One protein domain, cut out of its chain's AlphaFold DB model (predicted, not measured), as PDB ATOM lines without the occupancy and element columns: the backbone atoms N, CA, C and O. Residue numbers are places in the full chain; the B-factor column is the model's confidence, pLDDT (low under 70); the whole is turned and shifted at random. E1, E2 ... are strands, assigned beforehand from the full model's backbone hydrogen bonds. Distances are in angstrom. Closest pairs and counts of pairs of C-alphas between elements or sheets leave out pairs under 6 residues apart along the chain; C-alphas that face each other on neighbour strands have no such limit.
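Overview. This is residues 415 to 491 of the 852 residues of the protein "ATPase domain-containing protein" of Crenarchaeota archaeon 13_1_20CM_2_51_8 (UniProt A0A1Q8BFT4). Little of this small domain is regular structure: a twisted four-stranded antiparallel sheet, E2 E1 E4 E5, makes one wall, and the unnamed stretch 415 to 434, E3 and the last residues lie over one face of it. The 77 printed residues hold five named strands, E1 to E5, with 25 residues, and no named helix: all strand. It is compact, radius of gyration of the C-alphas 11.6 A, spanning 31 by 22 by 21 A.

Along the chain. E4, residues 461 to 468, is 20.4 A long and bends by 52 degrees at 464. E1, 435 to 439, begins at C-alpha (246.536, 290.316, 226.962). E2 is 445 to 448, E3 453 to 457, and E5, 478 to 480, ends at (263.490, 294.350, 226.360).

Arrangement. E1 and E4 are antiparallel, with N 439 and O 462 2.8 A apart. E1 and E2 form a hairpin, N 438 to O 446 2.9 A. E4 and E5 form another, N 463 to O 478 2.8 A. The sheet is only just strongly twisted, up to 4.2 A off its plane. E3 pairs with no named strand; its residues 453 to 454 pair antiparallel with 415 to 416.

Size, cuts and confidence. The C-alphas of Asn 425 and Asn 442, the farthest apart, are 33.7 A apart. The printed part has no cut, no link between named strands is long, and no printed residue is under 70 in pLDDT.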
ATOM      1  N   LEU A 415     256.962 298.547 217.526       90.94
ATOM      2  CA  LEU A 415     257.052 297.151 217.933       90.94
ATOM      3  C   LEU A 415     255.738 296.411 217.688       90.94
ATOM      4  O   LEU A 415     254.724 296.711 218.314       90.94
ATOM      5  N   ASP A 416     255.791 295.408 216.818       91.12
ATOM      6  CA  ASP A 416     254.710 294.449 216.590       91.12
ATOM      7  C   ASP A 416     254.855 293.251 217.537       91.12
ATOM      8  O   ASP A 416     255.848 292.519 217.467       91.12
ATOM      9  N   PHE A 417     253.870 293.059 218.418       92.06
ATOM     10  CA  PHE A 417     253.820 291.934 219.357       92.06
ATOM     11  C   PHE A 417     253.170 290.678 218.764       92.06
ATOM     12  O   PHE A 417     253.420 289.578 219.267       92.06
ATOM     13  N   SER A 418     252.380 290.807 217.695       88.69
ATOM     14  CA  SER A 418     251.532 289.726 217.170       88.69
ATOM     15  C   SER A 418     252.344 288.535 216.656       88.69
ATOM     16  O   SER A 418     251.888 287.393 216.679       88.69
ATOM     17  N   THR A 419     253.589 288.801 216.267       86.19
ATOM     18  CA  THR A 419     254.542 287.838 215.711       86.19
ATOM     19  C   THR A 419     255.588 287.358 216.721       86.19
ATOM     20  O   THR A 419     256.483 286.591 216.367       86.19
ATOM     21  N   ARG A 420     255.521 287.807 217.982       92.19
ATOM     22  CA  ARG A 420     256.599 287.601 218.969       92.19
ATOM     23  C   ARG A 420     256.347 286.473 219.954       92.19
ATOM     24  O   ARG A 420     257.284 286.094 220.643       92.19
ATOM     25  N   PHE A 421     255.140 285.923 220.021       93.94
ATOM     26  CA  PHE A 421     254.794 284.861 220.965       93.94
ATOM     27  C   PHE A 421     254.701 283.501 220.272       93.94
ATOM     28  O   PHE A 421     253.976 283.339 219.291       93.94
ATOM     29  N   LEU A 422     255.423 282.524 220.812       93.88
ATOM     30  CA  LEU A 422     255.487 281.146 220.333       93.88
ATOM     31  C   LEU A 422     254.937 280.189 221.398       93.88
ATOM     32  O   LEU A 422     254.881 280.528 222.584       93.88
ATOM     33  N   ASP A 423     254.549 278.984 220.990       92.38
ATOM     34  CA  ASP A 423     254.271 277.896 221.926       92.38
ATOM     35  C   ASP A 423     255.565 277.396 222.608       92.38
ATOM     36  O   ASP A 423     256.684 277.841 222.314       92.38
ATOM     37  N   GLY A 424     255.423 276.453 223.538       88.69
ATOM     38  CA  GLY A 424     256.546 275.883 224.276       88.69
ATOM     39  C   GLY A 424     257.497 275.033 223.426       88.69
ATOM     40  O   GLY A 424     258.564 274.670 223.911       88.69
ATOM     41  N   ASN A 425     257.140 274.751 222.169       88.25
ATOM     42  CA  ASN A 425     257.953 274.046 221.177       88.25
ATOM     43  C   ASN A 425     258.513 274.998 220.099       88.25
ATOM     44  O   ASN A 425     259.027 274.530 219.085       88.25
ATOM     45  N   ALA A 426     258.415 276.316 220.313       88.44
ATOM     46  CA  ALA A 426     258.832 277.370 219.385       88.44
ATOM     47  C   ALA A 426     258.052 277.430 218.052       88.44
ATOM     48  O   ALA A 426     258.524 278.033 217.087       88.44
ATOM     49  N   ASN A 427     256.840 276.876 217.996       89.94
ATOM     50  CA  ASN A 427     255.929 277.067 216.866       89.94
ATOM     51  C   ASN A 427     255.089 278.336 217.046       89.94
ATOM     52  O   ASN A 427     254.874 278.816 218.161       89.94
ATOM     53  N   THR A 428     254.564 278.870 215.945       90.44
ATOM     54  CA  THR A 428     253.641 280.006 215.987       90.44
ATOM     55  C   THR A 428     252.320 279.620 216.645       90.44
ATOM     56  O   THR A 428     251.779 278.531 216.437       90.44
ATOM     57  N   LEU A 429     251.773 280.537 217.440       90.06
ATOM     58  CA  LEU A 429     250.445 280.365 218.013       90.06
ATOM     59  C   LEU A 429     249.361 280.569 216.940       90.06
ATOM     60  O   LEU A 429     249.553 281.362 216.017       90.06
ATOM     61  N   PRO A 430     248.196 279.905 217.064       87.31
ATOM     62  CA  PRO A 430     247.094 280.062 216.109       87.31
ATOM     63  C   PRO A 430     246.472 281.468 216.131       87.31
ATOM     64  O   PRO A 430     245.810 281.866 215.180       87.31
ATOM     65  N   GLN A 431     246.665 282.199 217.228       89.50
ATOM     66  CA  GLN A 431     246.273 283.593 217.415       89.50
ATOM     67  C   GLN A 431     247.203 284.226 218.464       89.50
ATOM     68  O   GLN A 431     247.794 283.484 219.256       89.50
ATOM     69  N   PRO A 432     247.333 285.560 218.512       91.00
ATOM     70  CA  PRO A 432     248.054 286.237 219.585       91.00
ATOM     71  C   PRO A 432     247.427 285.966 220.966       91.00
ATOM     72  O   PRO A 432     246.238 285.639 221.056       91.00
ATOM     73  N   PRO A 433     248.193 286.098 222.066       93.88
ATOM     74  CA  PRO A 433     247.632 286.059 223.412       93.88
ATOM     75  C   PRO A 433     246.537 287.106 223.635       93.88
ATOM     76  O   PRO A 433     246.474 288.113 222.949       93.88
ATOM     77  N   SER A 434     245.668 286.880 224.618       93.25
ATOM     78  CA  SER A 434     244.530 287.781 224.871       93.25
ATOM     79  C   SER A 434     244.912 289.092 225.566       93.25
ATOM     80  O   SER A 434     244.176 290.066 225.465       93.25
ATOM     81  N   ALA A 435     246.030 289.117 226.298       95.38
ATOM     82  CA  ALA A 435     246.536 290.316 226.962       95.38
ATOM     83  C   ALA A 435     247.993 290.129 227.401       95.38
ATOM     84  O   ALA A 435     248.396 289.023 227.773       95.38
ATOM     85  N   ILE A 436     248.756 291.220 227.452       95.50
ATOM     86  CA  ILE A 436     250.066 291.284 228.114       95.50
ATOM     87  C   ILE A 436     250.067 292.383 229.177       95.50
ATOM     88  O   ILE A 436     249.455 293.428 228.981       95.50
ATOM     89  N   GLN A 437     250.759 292.161 230.295       95.62
ATOM     90  CA  GLN A 437     251.000 293.206 231.300       95.62
ATOM     91  C   GLN A 437     252.385 293.804 231.079       95.62
ATOM     92  O   GLN A 437     253.395 293.176 231.420       95.62
ATOM     93  N   LEU A 438     252.426 295.002 230.500       94.88
ATOM     94  CA  LEU A 438     253.652 295.722 230.179       94.88
ATOM     95  C   LEU A 438     253.975 296.729 231.286       94.88
ATOM     96  O   LEU A 438     253.196 297.638 231.560       94.88
ATOM     97  N   ALA A 439     255.142 296.585 231.901       92.69
ATOM     98  CA  ALA A 439     255.737 297.577 232.779       92.69
ATOM     99  C   ALA A 439     256.628 298.525 231.964       92.69
ATOM    100  O   ALA A 439     257.491 298.086 231.195       92.69
ATOM    101  N   TYR A 440     256.409 299.822 232.149       90.06
ATOM    102  CA  TYR A 440     257.128 300.905 231.494       90.06
ATOM    103  C   TYR A 440     258.397 301.275 232.282       90.06
ATOM    104  O   TYR A 440     258.445 301.085 233.500       90.06
ATOM    105  N   PRO A 441     259.400 301.899 231.634       86.06
ATOM    106  CA  PRO A 441     260.633 302.339 232.296       86.06
ATOM    107  C   PRO A 441     260.420 303.297 233.480       86.06
ATOM    108  O   PRO A 441     261.276 303.405 234.352       86.06
ATOM    109  N   ASN A 442     259.287 304.003 233.515       81.44
ATOM    110  CA  ASN A 442     258.919 304.936 234.583       81.44
ATOM    111  C   ASN A 442     258.270 304.253 235.809       81.44
ATOM    112  O   ASN A 442     257.820 304.949 236.716       81.44
ATOM    113  N   GLY A 443     258.174 302.918 235.825       82.06
ATOM    114  CA  GLY A 443     257.580 302.138 236.916       82.06
ATOM    115  C   GLY A 443     256.058 301.973 236.851       82.06
ATOM    116  O   GLY A 443     255.496 301.254 237.673       82.06
ATOM    117  N   THR A 444     255.377 302.592 235.881       86.44
ATOM    118  CA  THR A 444     253.948 302.337 235.632       86.44
ATOM    119  C   THR A 444     253.747 301.023 234.877       86.44
ATOM    120  O   THR A 444     254.682 300.496 234.272       86.44
ATOM    121  N   SER A 445     252.530 300.483 234.885       89.81
ATOM    122  CA  SER A 445     252.166 299.304 234.099       89.81
ATOM    123  C   SER A 445     250.815 299.476 233.414       89.81
ATOM    124  O   SER A 445     249.948 300.210 233.888       89.81
ATOM    125  N   SER A 446     250.643 298.810 232.275       91.50
ATOM    126  CA  SER A 446     249.378 298.752 231.548       91.50
ATOM    127  C   SER A 446     249.136 297.358 230.983       91.50
ATOM    128  O   SER A 446     250.058 296.565 230.776       91.50
ATOM    129  N   THR A 447     247.867 297.072 230.718       94.31
ATOM    130  CA  THR A 447     247.458 295.895 229.958       94.31
ATOM    131  C   THR A 447     247.359 296.272 228.485       94.31
ATOM    132  O   THR A 447     246.648 297.218 228.151       94.31
ATOM    133  N   LEU A 448     248.052 295.540 227.614       93.19
ATOM    134  CA  LEU A 448     248.022 295.748 226.164       93.19
ATOM    135  C   LEU A 448     247.453 294.532 225.438       93.19
ATOM    136  O   LEU A 448     247.631 293.392 225.879       93.19
ATOM    137  N   ASP A 449     246.825 294.792 224.295       93.56
ATOM    138  CA  ASP A 449     246.428 293.773 223.328       93.56
ATOM    139  C   ASP A 449     247.624 293.442 222.416       93.56
ATOM    140  O   ASP A 449     248.060 294.292 221.634       93.56
ATOM    141  N   PRO A 450     248.205 292.237 222.486       92.31
ATOM    142  CA  PRO A 450     249.384 291.907 221.698       92.31
ATOM    143  C   PRO A 450     249.086 291.681 220.206       92.31
ATOM    144  O   PRO A 450     250.011 291.340 219.476       92.31
ATOM    145  N   SER A 451     247.850 291.852 219.720       89.56
ATOM    146  CA  SER A 451     247.539 291.722 218.289       89.56
ATOM    147  C   SER A 451     247.998 292.909 217.427       89.56
ATOM    148  O   SER A 451     247.896 292.829 216.204       89.56
ATOM    149  N   GLY A 452     248.444 294.017 218.031       83.56
ATOM    150  CA  GLY A 452     248.797 295.261 217.336       83.56
ATOM    151  C   GLY A 452     250.277 295.660 217.399       83.56
ATOM    152  O   GLY A 452     251.076 295.088 218.144       83.56
ATOM    153  N   SER A 453     250.608 296.710 216.638       88.06
ATOM    154  CA  SER A 453     251.900 297.405 216.683       88.06
ATOM    155  C   SER A 453     251.833 298.644 217.569       88.06
ATOM    156  O   SER A 453     250.873 299.412 217.504       88.06
ATOM    157  N   TYR A 454     252.881 298.875 218.357       91.12
ATOM    158  CA  TYR A 454     252.934 299.947 219.344       91.12
ATOM    159  C   TYR A 454     254.183 300.806 219.179       91.12
ATOM    160  O   TYR A 454     255.285 300.292 219.007       91.12
ATOM    161  N   LEU A 455     254.008 302.122 219.289       91.81
ATOM    162  CA  LEU A 455     255.105 303.086 219.316       91.81
ATOM    163  C   LEU A 455     255.604 303.273 220.749       91.81
ATOM    164  O   LEU A 455     254.912 303.858 221.586       91.81
ATOM    165  N   LEU A 456     256.818 302.802 221.021       91.38
ATOM    166  CA  LEU A 456     257.421 302.818 222.351       91.38
ATOM    167  C   LEU A 456     258.724 303.641 222.346       91.38
ATOM    168  O   LEU A 456     259.598 303.387 221.512       91.38
ATOM    169  N   PRO A 457     258.901 304.615 223.264       91.50
ATOM    170  CA  PRO A 457     260.196 305.248 223.503       91.50
ATOM    171  C   PRO A 457     261.302 304.240 223.813       91.50
ATOM    172  O   PRO A 457     261.037 303.198 224.417       91.50
ATOM    173  N   ALA A 458     262.551 304.600 223.512       87.44
ATOM    174  CA  ALA A 458     263.707 303.886 224.053       87.44
ATOM    175  C   ALA A 458     263.642 303.812 225.588       87.44
ATOM    176  O   ALA A 458     263.393 304.806 226.268       87.44
ATOM    177  N   GLY A 459     263.915 302.632 226.133       88.44
ATOM    178  CA  GLY A 459     263.895 302.384 227.570       88.44
ATOM    179  C   GLY A 459     263.778 300.896 227.862       88.44
ATOM    180  O   GLY A 459     263.561 300.103 226.949       88.44
ATOM    181  N   THR A 460     263.944 300.510 229.122       92.75
ATOM    182  CA  THR A 460     263.810 299.111 229.543       92.75
ATOM    183  C   THR A 460     262.372 298.827 229.956       92.75
ATOM    184  O   THR A 460     261.896 299.364 230.952       92.75
ATOM    185  N   TYR A 461     261.699 297.970 229.197       93.81
ATOM    186  CA  TYR A 461     260.341 297.504 229.467       93.81
ATOM    187  C   TYR A 461     260.383 296.089 230.020       93.81
ATOM    188  O   TYR A 461     261.325 295.344 229.737       93.81
ATOM    189  N   SER A 462     259.349 295.696 230.766       94.50
ATOM    190  CA  SER A 462     259.182 294.316 231.222       94.50
ATOM    191  C   SER A 462     257.770 293.800 230.965       94.50
ATOM    192  O   SER A 462     256.797 294.447 231.331       94.50
ATOM    193  N   ILE A 463     257.644 292.623 230.357       95.31
ATOM    194  CA  ILE A 463     256.381 291.890 230.254       95.31
ATOM    195  C   ILE A 463     256.301 290.967 231.465       95.31
ATOM    196  O   ILE A 463     257.043 289.992 231.546       95.31
ATOM    197  N   SER A 464     255.421 291.285 232.411       90.62
ATOM    198  CA  SER A 464     255.300 290.558 233.685       90.62
ATOM    199  C   SER A 464     254.359 289.352 233.612       90.62
ATOM    200  O   SER A 464     254.537 288.377 234.340       90.62
ATOM    201  N   SER A 465     253.373 289.392 232.715       93.50
ATOM    202  CA  SER A 465     252.465 288.274 232.452       93.50
ATOM    203  C   SER A 465     251.960 288.308 231.015       93.50
ATOM    204  O   SER A 465     251.797 289.388 230.439       93.50
ATOM    205  N   VAL A 466     251.672 287.128 230.469       95.62
ATOM    206  CA  VAL A 466     251.061 286.939 229.149       95.62
ATOM    207  C   VAL A 466     249.847 286.039 229.335       95.62
ATOM    208  O   VAL A 466     249.991 284.903 229.779       95.62
ATOM    209  N   THR A 467     248.652 286.537 229.030       93.62
ATOM    210  CA  THR A 467     247.389 285.839 229.301       93.62
ATOM    211  C   THR A 467     246.926 285.061 228.075       93.62
ATOM    212  O   THR A 467     246.608 285.646 227.037       93.62
ATOM    213  N   TRP A 468     246.821 283.742 228.214       91.69
ATOM    214  CA  TRP A 468     246.296 282.816 227.214       91.69
ATOM    215  C   TRP A 468     245.133 282.018 227.802       91.69
ATOM    216  O   TRP A 468     245.295 281.352 228.822       91.69
ATOM    217  N   LYS A 469     243.946 282.089 227.180       86.19
ATOM    218  CA  LYS A 469     242.718 281.427 227.673       86.19
ATOM    219  C   LYS A 469     242.446 281.694 229.170       86.19
ATOM    220  O   LYS A 469     242.043 280.798 229.904       86.19
ATOM    221  N   GLY A 470     242.702 282.924 229.626       85.38
ATOM    222  CA  GLY A 470     242.507 283.348 231.019       85.38
ATOM    223  C   GLY A 470     243.620 282.956 232.000       85.38
ATOM    224  O   GLY A 470     243.486 283.229 233.189       85.38
ATOM    225  N   ILE A 471     244.716 282.345 231.534       87.12
ATOM    226  CA  ILE A 471     245.822 281.868 232.378       87.12
ATOM    227  C   ILE A 471     247.128 282.556 231.980       87.12
ATOM    228  O   ILE A 471     247.405 282.735 230.795       87.12
ATOM    229  N   ASN A 472     247.945 282.938 232.966       92.00
ATOM    230  CA  ASN A 472     249.291 283.443 232.707       92.00
ATOM    231  C   ASN A 472     250.206 282.303 232.237       92.00
ATOM    232  O   ASN A 472     250.405 281.332 232.962       92.00
ATOM    233  N   VAL A 473     250.777 282.445 231.043       93.06
ATOM    234  CA  VAL A 473     251.657 281.452 230.402       93.06
ATOM    235  C   VAL A 473     253.097 281.946 230.236       93.06
ATOM    236  O   VAL A 473     253.904 281.291 229.576       93.06
ATOM    237  N   ALA A 474     253.449 283.097 230.815       92.12
ATOM    238  CA  ALA A 474     254.832 283.564 230.861       92.12
ATOM    239  C   ALA A 474     255.620 282.800 231.939       92.12
ATOM    240  O   ALA A 474     255.205 282.758 233.096       92.12
ATOM    241  N   ALA A 475     256.773 282.228 231.577       87.12
ATOM    242  CA  ALA A 475     257.620 281.487 232.519       87.12
ATOM    243  C   ALA A 475     258.325 282.404 233.537       87.12
ATOM    244  O   ALA A 475     258.517 282.031 234.693       87.12
ATOM    245  N   SER A 476     258.709 283.603 233.102       88.25
ATOM    246  CA  SER A 476     259.342 284.647 233.906       88.25
ATOM    247  C   SER A 476     259.101 286.013 233.255       88.25
ATOM    248  O   SER A 476     258.777 286.061 232.063       88.25
ATOM    249  N   PRO A 477     259.288 287.129 233.984       90.25
ATOM    250  CA  PRO A 477     259.243 288.452 233.378       90.25
ATOM    251  C   PRO A 477     260.267 288.586 232.240       90.25
ATOM    252  O   PRO A 477     261.426 288.206 232.402       90.25
ATOM    253  N   ILE A 478     259.849 289.131 231.095       93.19
ATOM    254  CA  ILE A 478     260.712 289.333 229.918       93.19
ATOM    255  C   ILE A 478     261.074 290.806 229.816       93.19
ATOM    256  O   ILE A 478     260.181 291.640 229.706       93.19
ATOM    257  N   THR A 479     262.362 291.141 229.819       94.06
ATOM    258  CA  THR A 479     262.824 292.525 229.655       94.06
ATOM    259  C   THR A 479     263.333 292.792 228.248       94.06
ATOM    260  O   THR A 479     264.077 291.978 227.706       94.06
ATOM    261  N   PHE A 480     263.001 293.947 227.680       94.69
ATOM    262  CA  PHE A 480     263.490 294.350 226.360       94.69
ATOM    263  C   PHE A 480     263.622 295.872 226.243       94.69
ATOM    264  O   PHE A 480     263.089 296.621 227.064       94.69
ATOM    265  N   ASN A 481     264.333 296.327 225.208       93.31
ATOM    266  CA  ASN A 481     264.374 297.733 224.818       93.31
ATOM    267  C   ASN A 481     263.877 297.861 223.372       93.31
ATOM    268  O   ASN A 481     264.506 297.265 222.499       93.31
ATOM    269  N   PRO A 482     262.809 298.637 223.097       92.12
ATOM    270  CA  PRO A 482     262.259 298.811 221.752       92.12
ATOM    271  C   PRO A 482     263.300 299.175 220.690       92.12
ATOM    272  O   PRO A 482     263.209 298.689 219.569       92.12
ATOM    273  N   LYS A 483     264.347 299.931 221.059       90.56
ATOM    274  CA  LYS A 483     265.475 300.270 220.174       90.56
ATOM    275  C   LYS A 483     266.161 299.041 219.563       90.56
ATOM    276  O   LYS A 483     266.669 299.108 218.450       90.56
ATOM    277  N   ASN A 484     266.204 297.944 220.313       90.81
ATOM    278  CA  ASN A 484     266.844 296.691 219.918       90.81
ATOM    279  C   ASN A 484     265.814 295.650 219.433       90.81
ATOM    280  O   ASN A 484     266.192 294.530 219.094       90.81
ATOM    281  N   GLY A 485     264.522 296.002 219.420       88.56
ATOM    282  CA  GLY A 485     263.413 295.090 219.153       88.56
ATOM    283  C   GLY A 485     263.102 294.120 220.302       88.56
ATOM    284  O   GLY A 485     263.674 294.187 221.392       88.56
ATOM    285  N   LEU A 486     262.164 293.204 220.038       92.00
ATOM    286  CA  LEU A 486     261.797 292.096 220.923       92.00
ATOM    287  C   LEU A 486     262.108 290.763 220.236       92.00
ATOM    288  O   LEU A 486     261.614 290.477 219.139       92.00
ATOM    289  N   THR A 487     262.928 289.938 220.879       91.12
ATOM    290  CA  THR A 487     263.187 288.564 220.434       91.12
ATOM    291  C   THR A 487     261.942 287.693 220.641       91.12
ATOM    292  O   THR A 487     261.198 287.952 221.586       91.12
ATOM    293  N   PRO A 488     261.702 286.661 219.808       92.69
ATOM    294  CA  PRO A 488     260.587 285.737 220.020       92.69
ATOM    295  C   PRO A 488     260.586 285.113 221.426       92.69
ATOM    296  O   PRO A 488     261.640 284.774 221.964       92.69
ATOM    297  N   ILE A 489     259.397 284.966 222.010       93.50
ATOM    298  CA  ILE A 489     259.149 284.501 223.377       93.50
ATOM    299  C   ILE A 489     258.376 283.184 223.311       93.50
ATOM    300  O   ILE A 489     257.211 283.169 222.911       93.50
ATOM    301  N   SER A 490     258.988 282.094 223.765       93.00
ATOM    302  CA  SER A 490     258.291 280.821 223.972       93.00
ATOM    303  C   SER A 490     257.469 280.859 225.260       93.00
ATOM    304  O   SER A 490     257.996 281.115 226.345       93.00
ATOM    305  N   LEU A 491     256.169 280.607 225.139       94.62
ATOM    306  CA  LEU A 491     255.221 280.576 226.250       94.62
ATOM    307  C   LEU A 491     255.001 279.146 226.752       94.62
ATOM    308  O   LEU A 491     255.234 278.172 226.043       94.62
TER     309      LEU A 491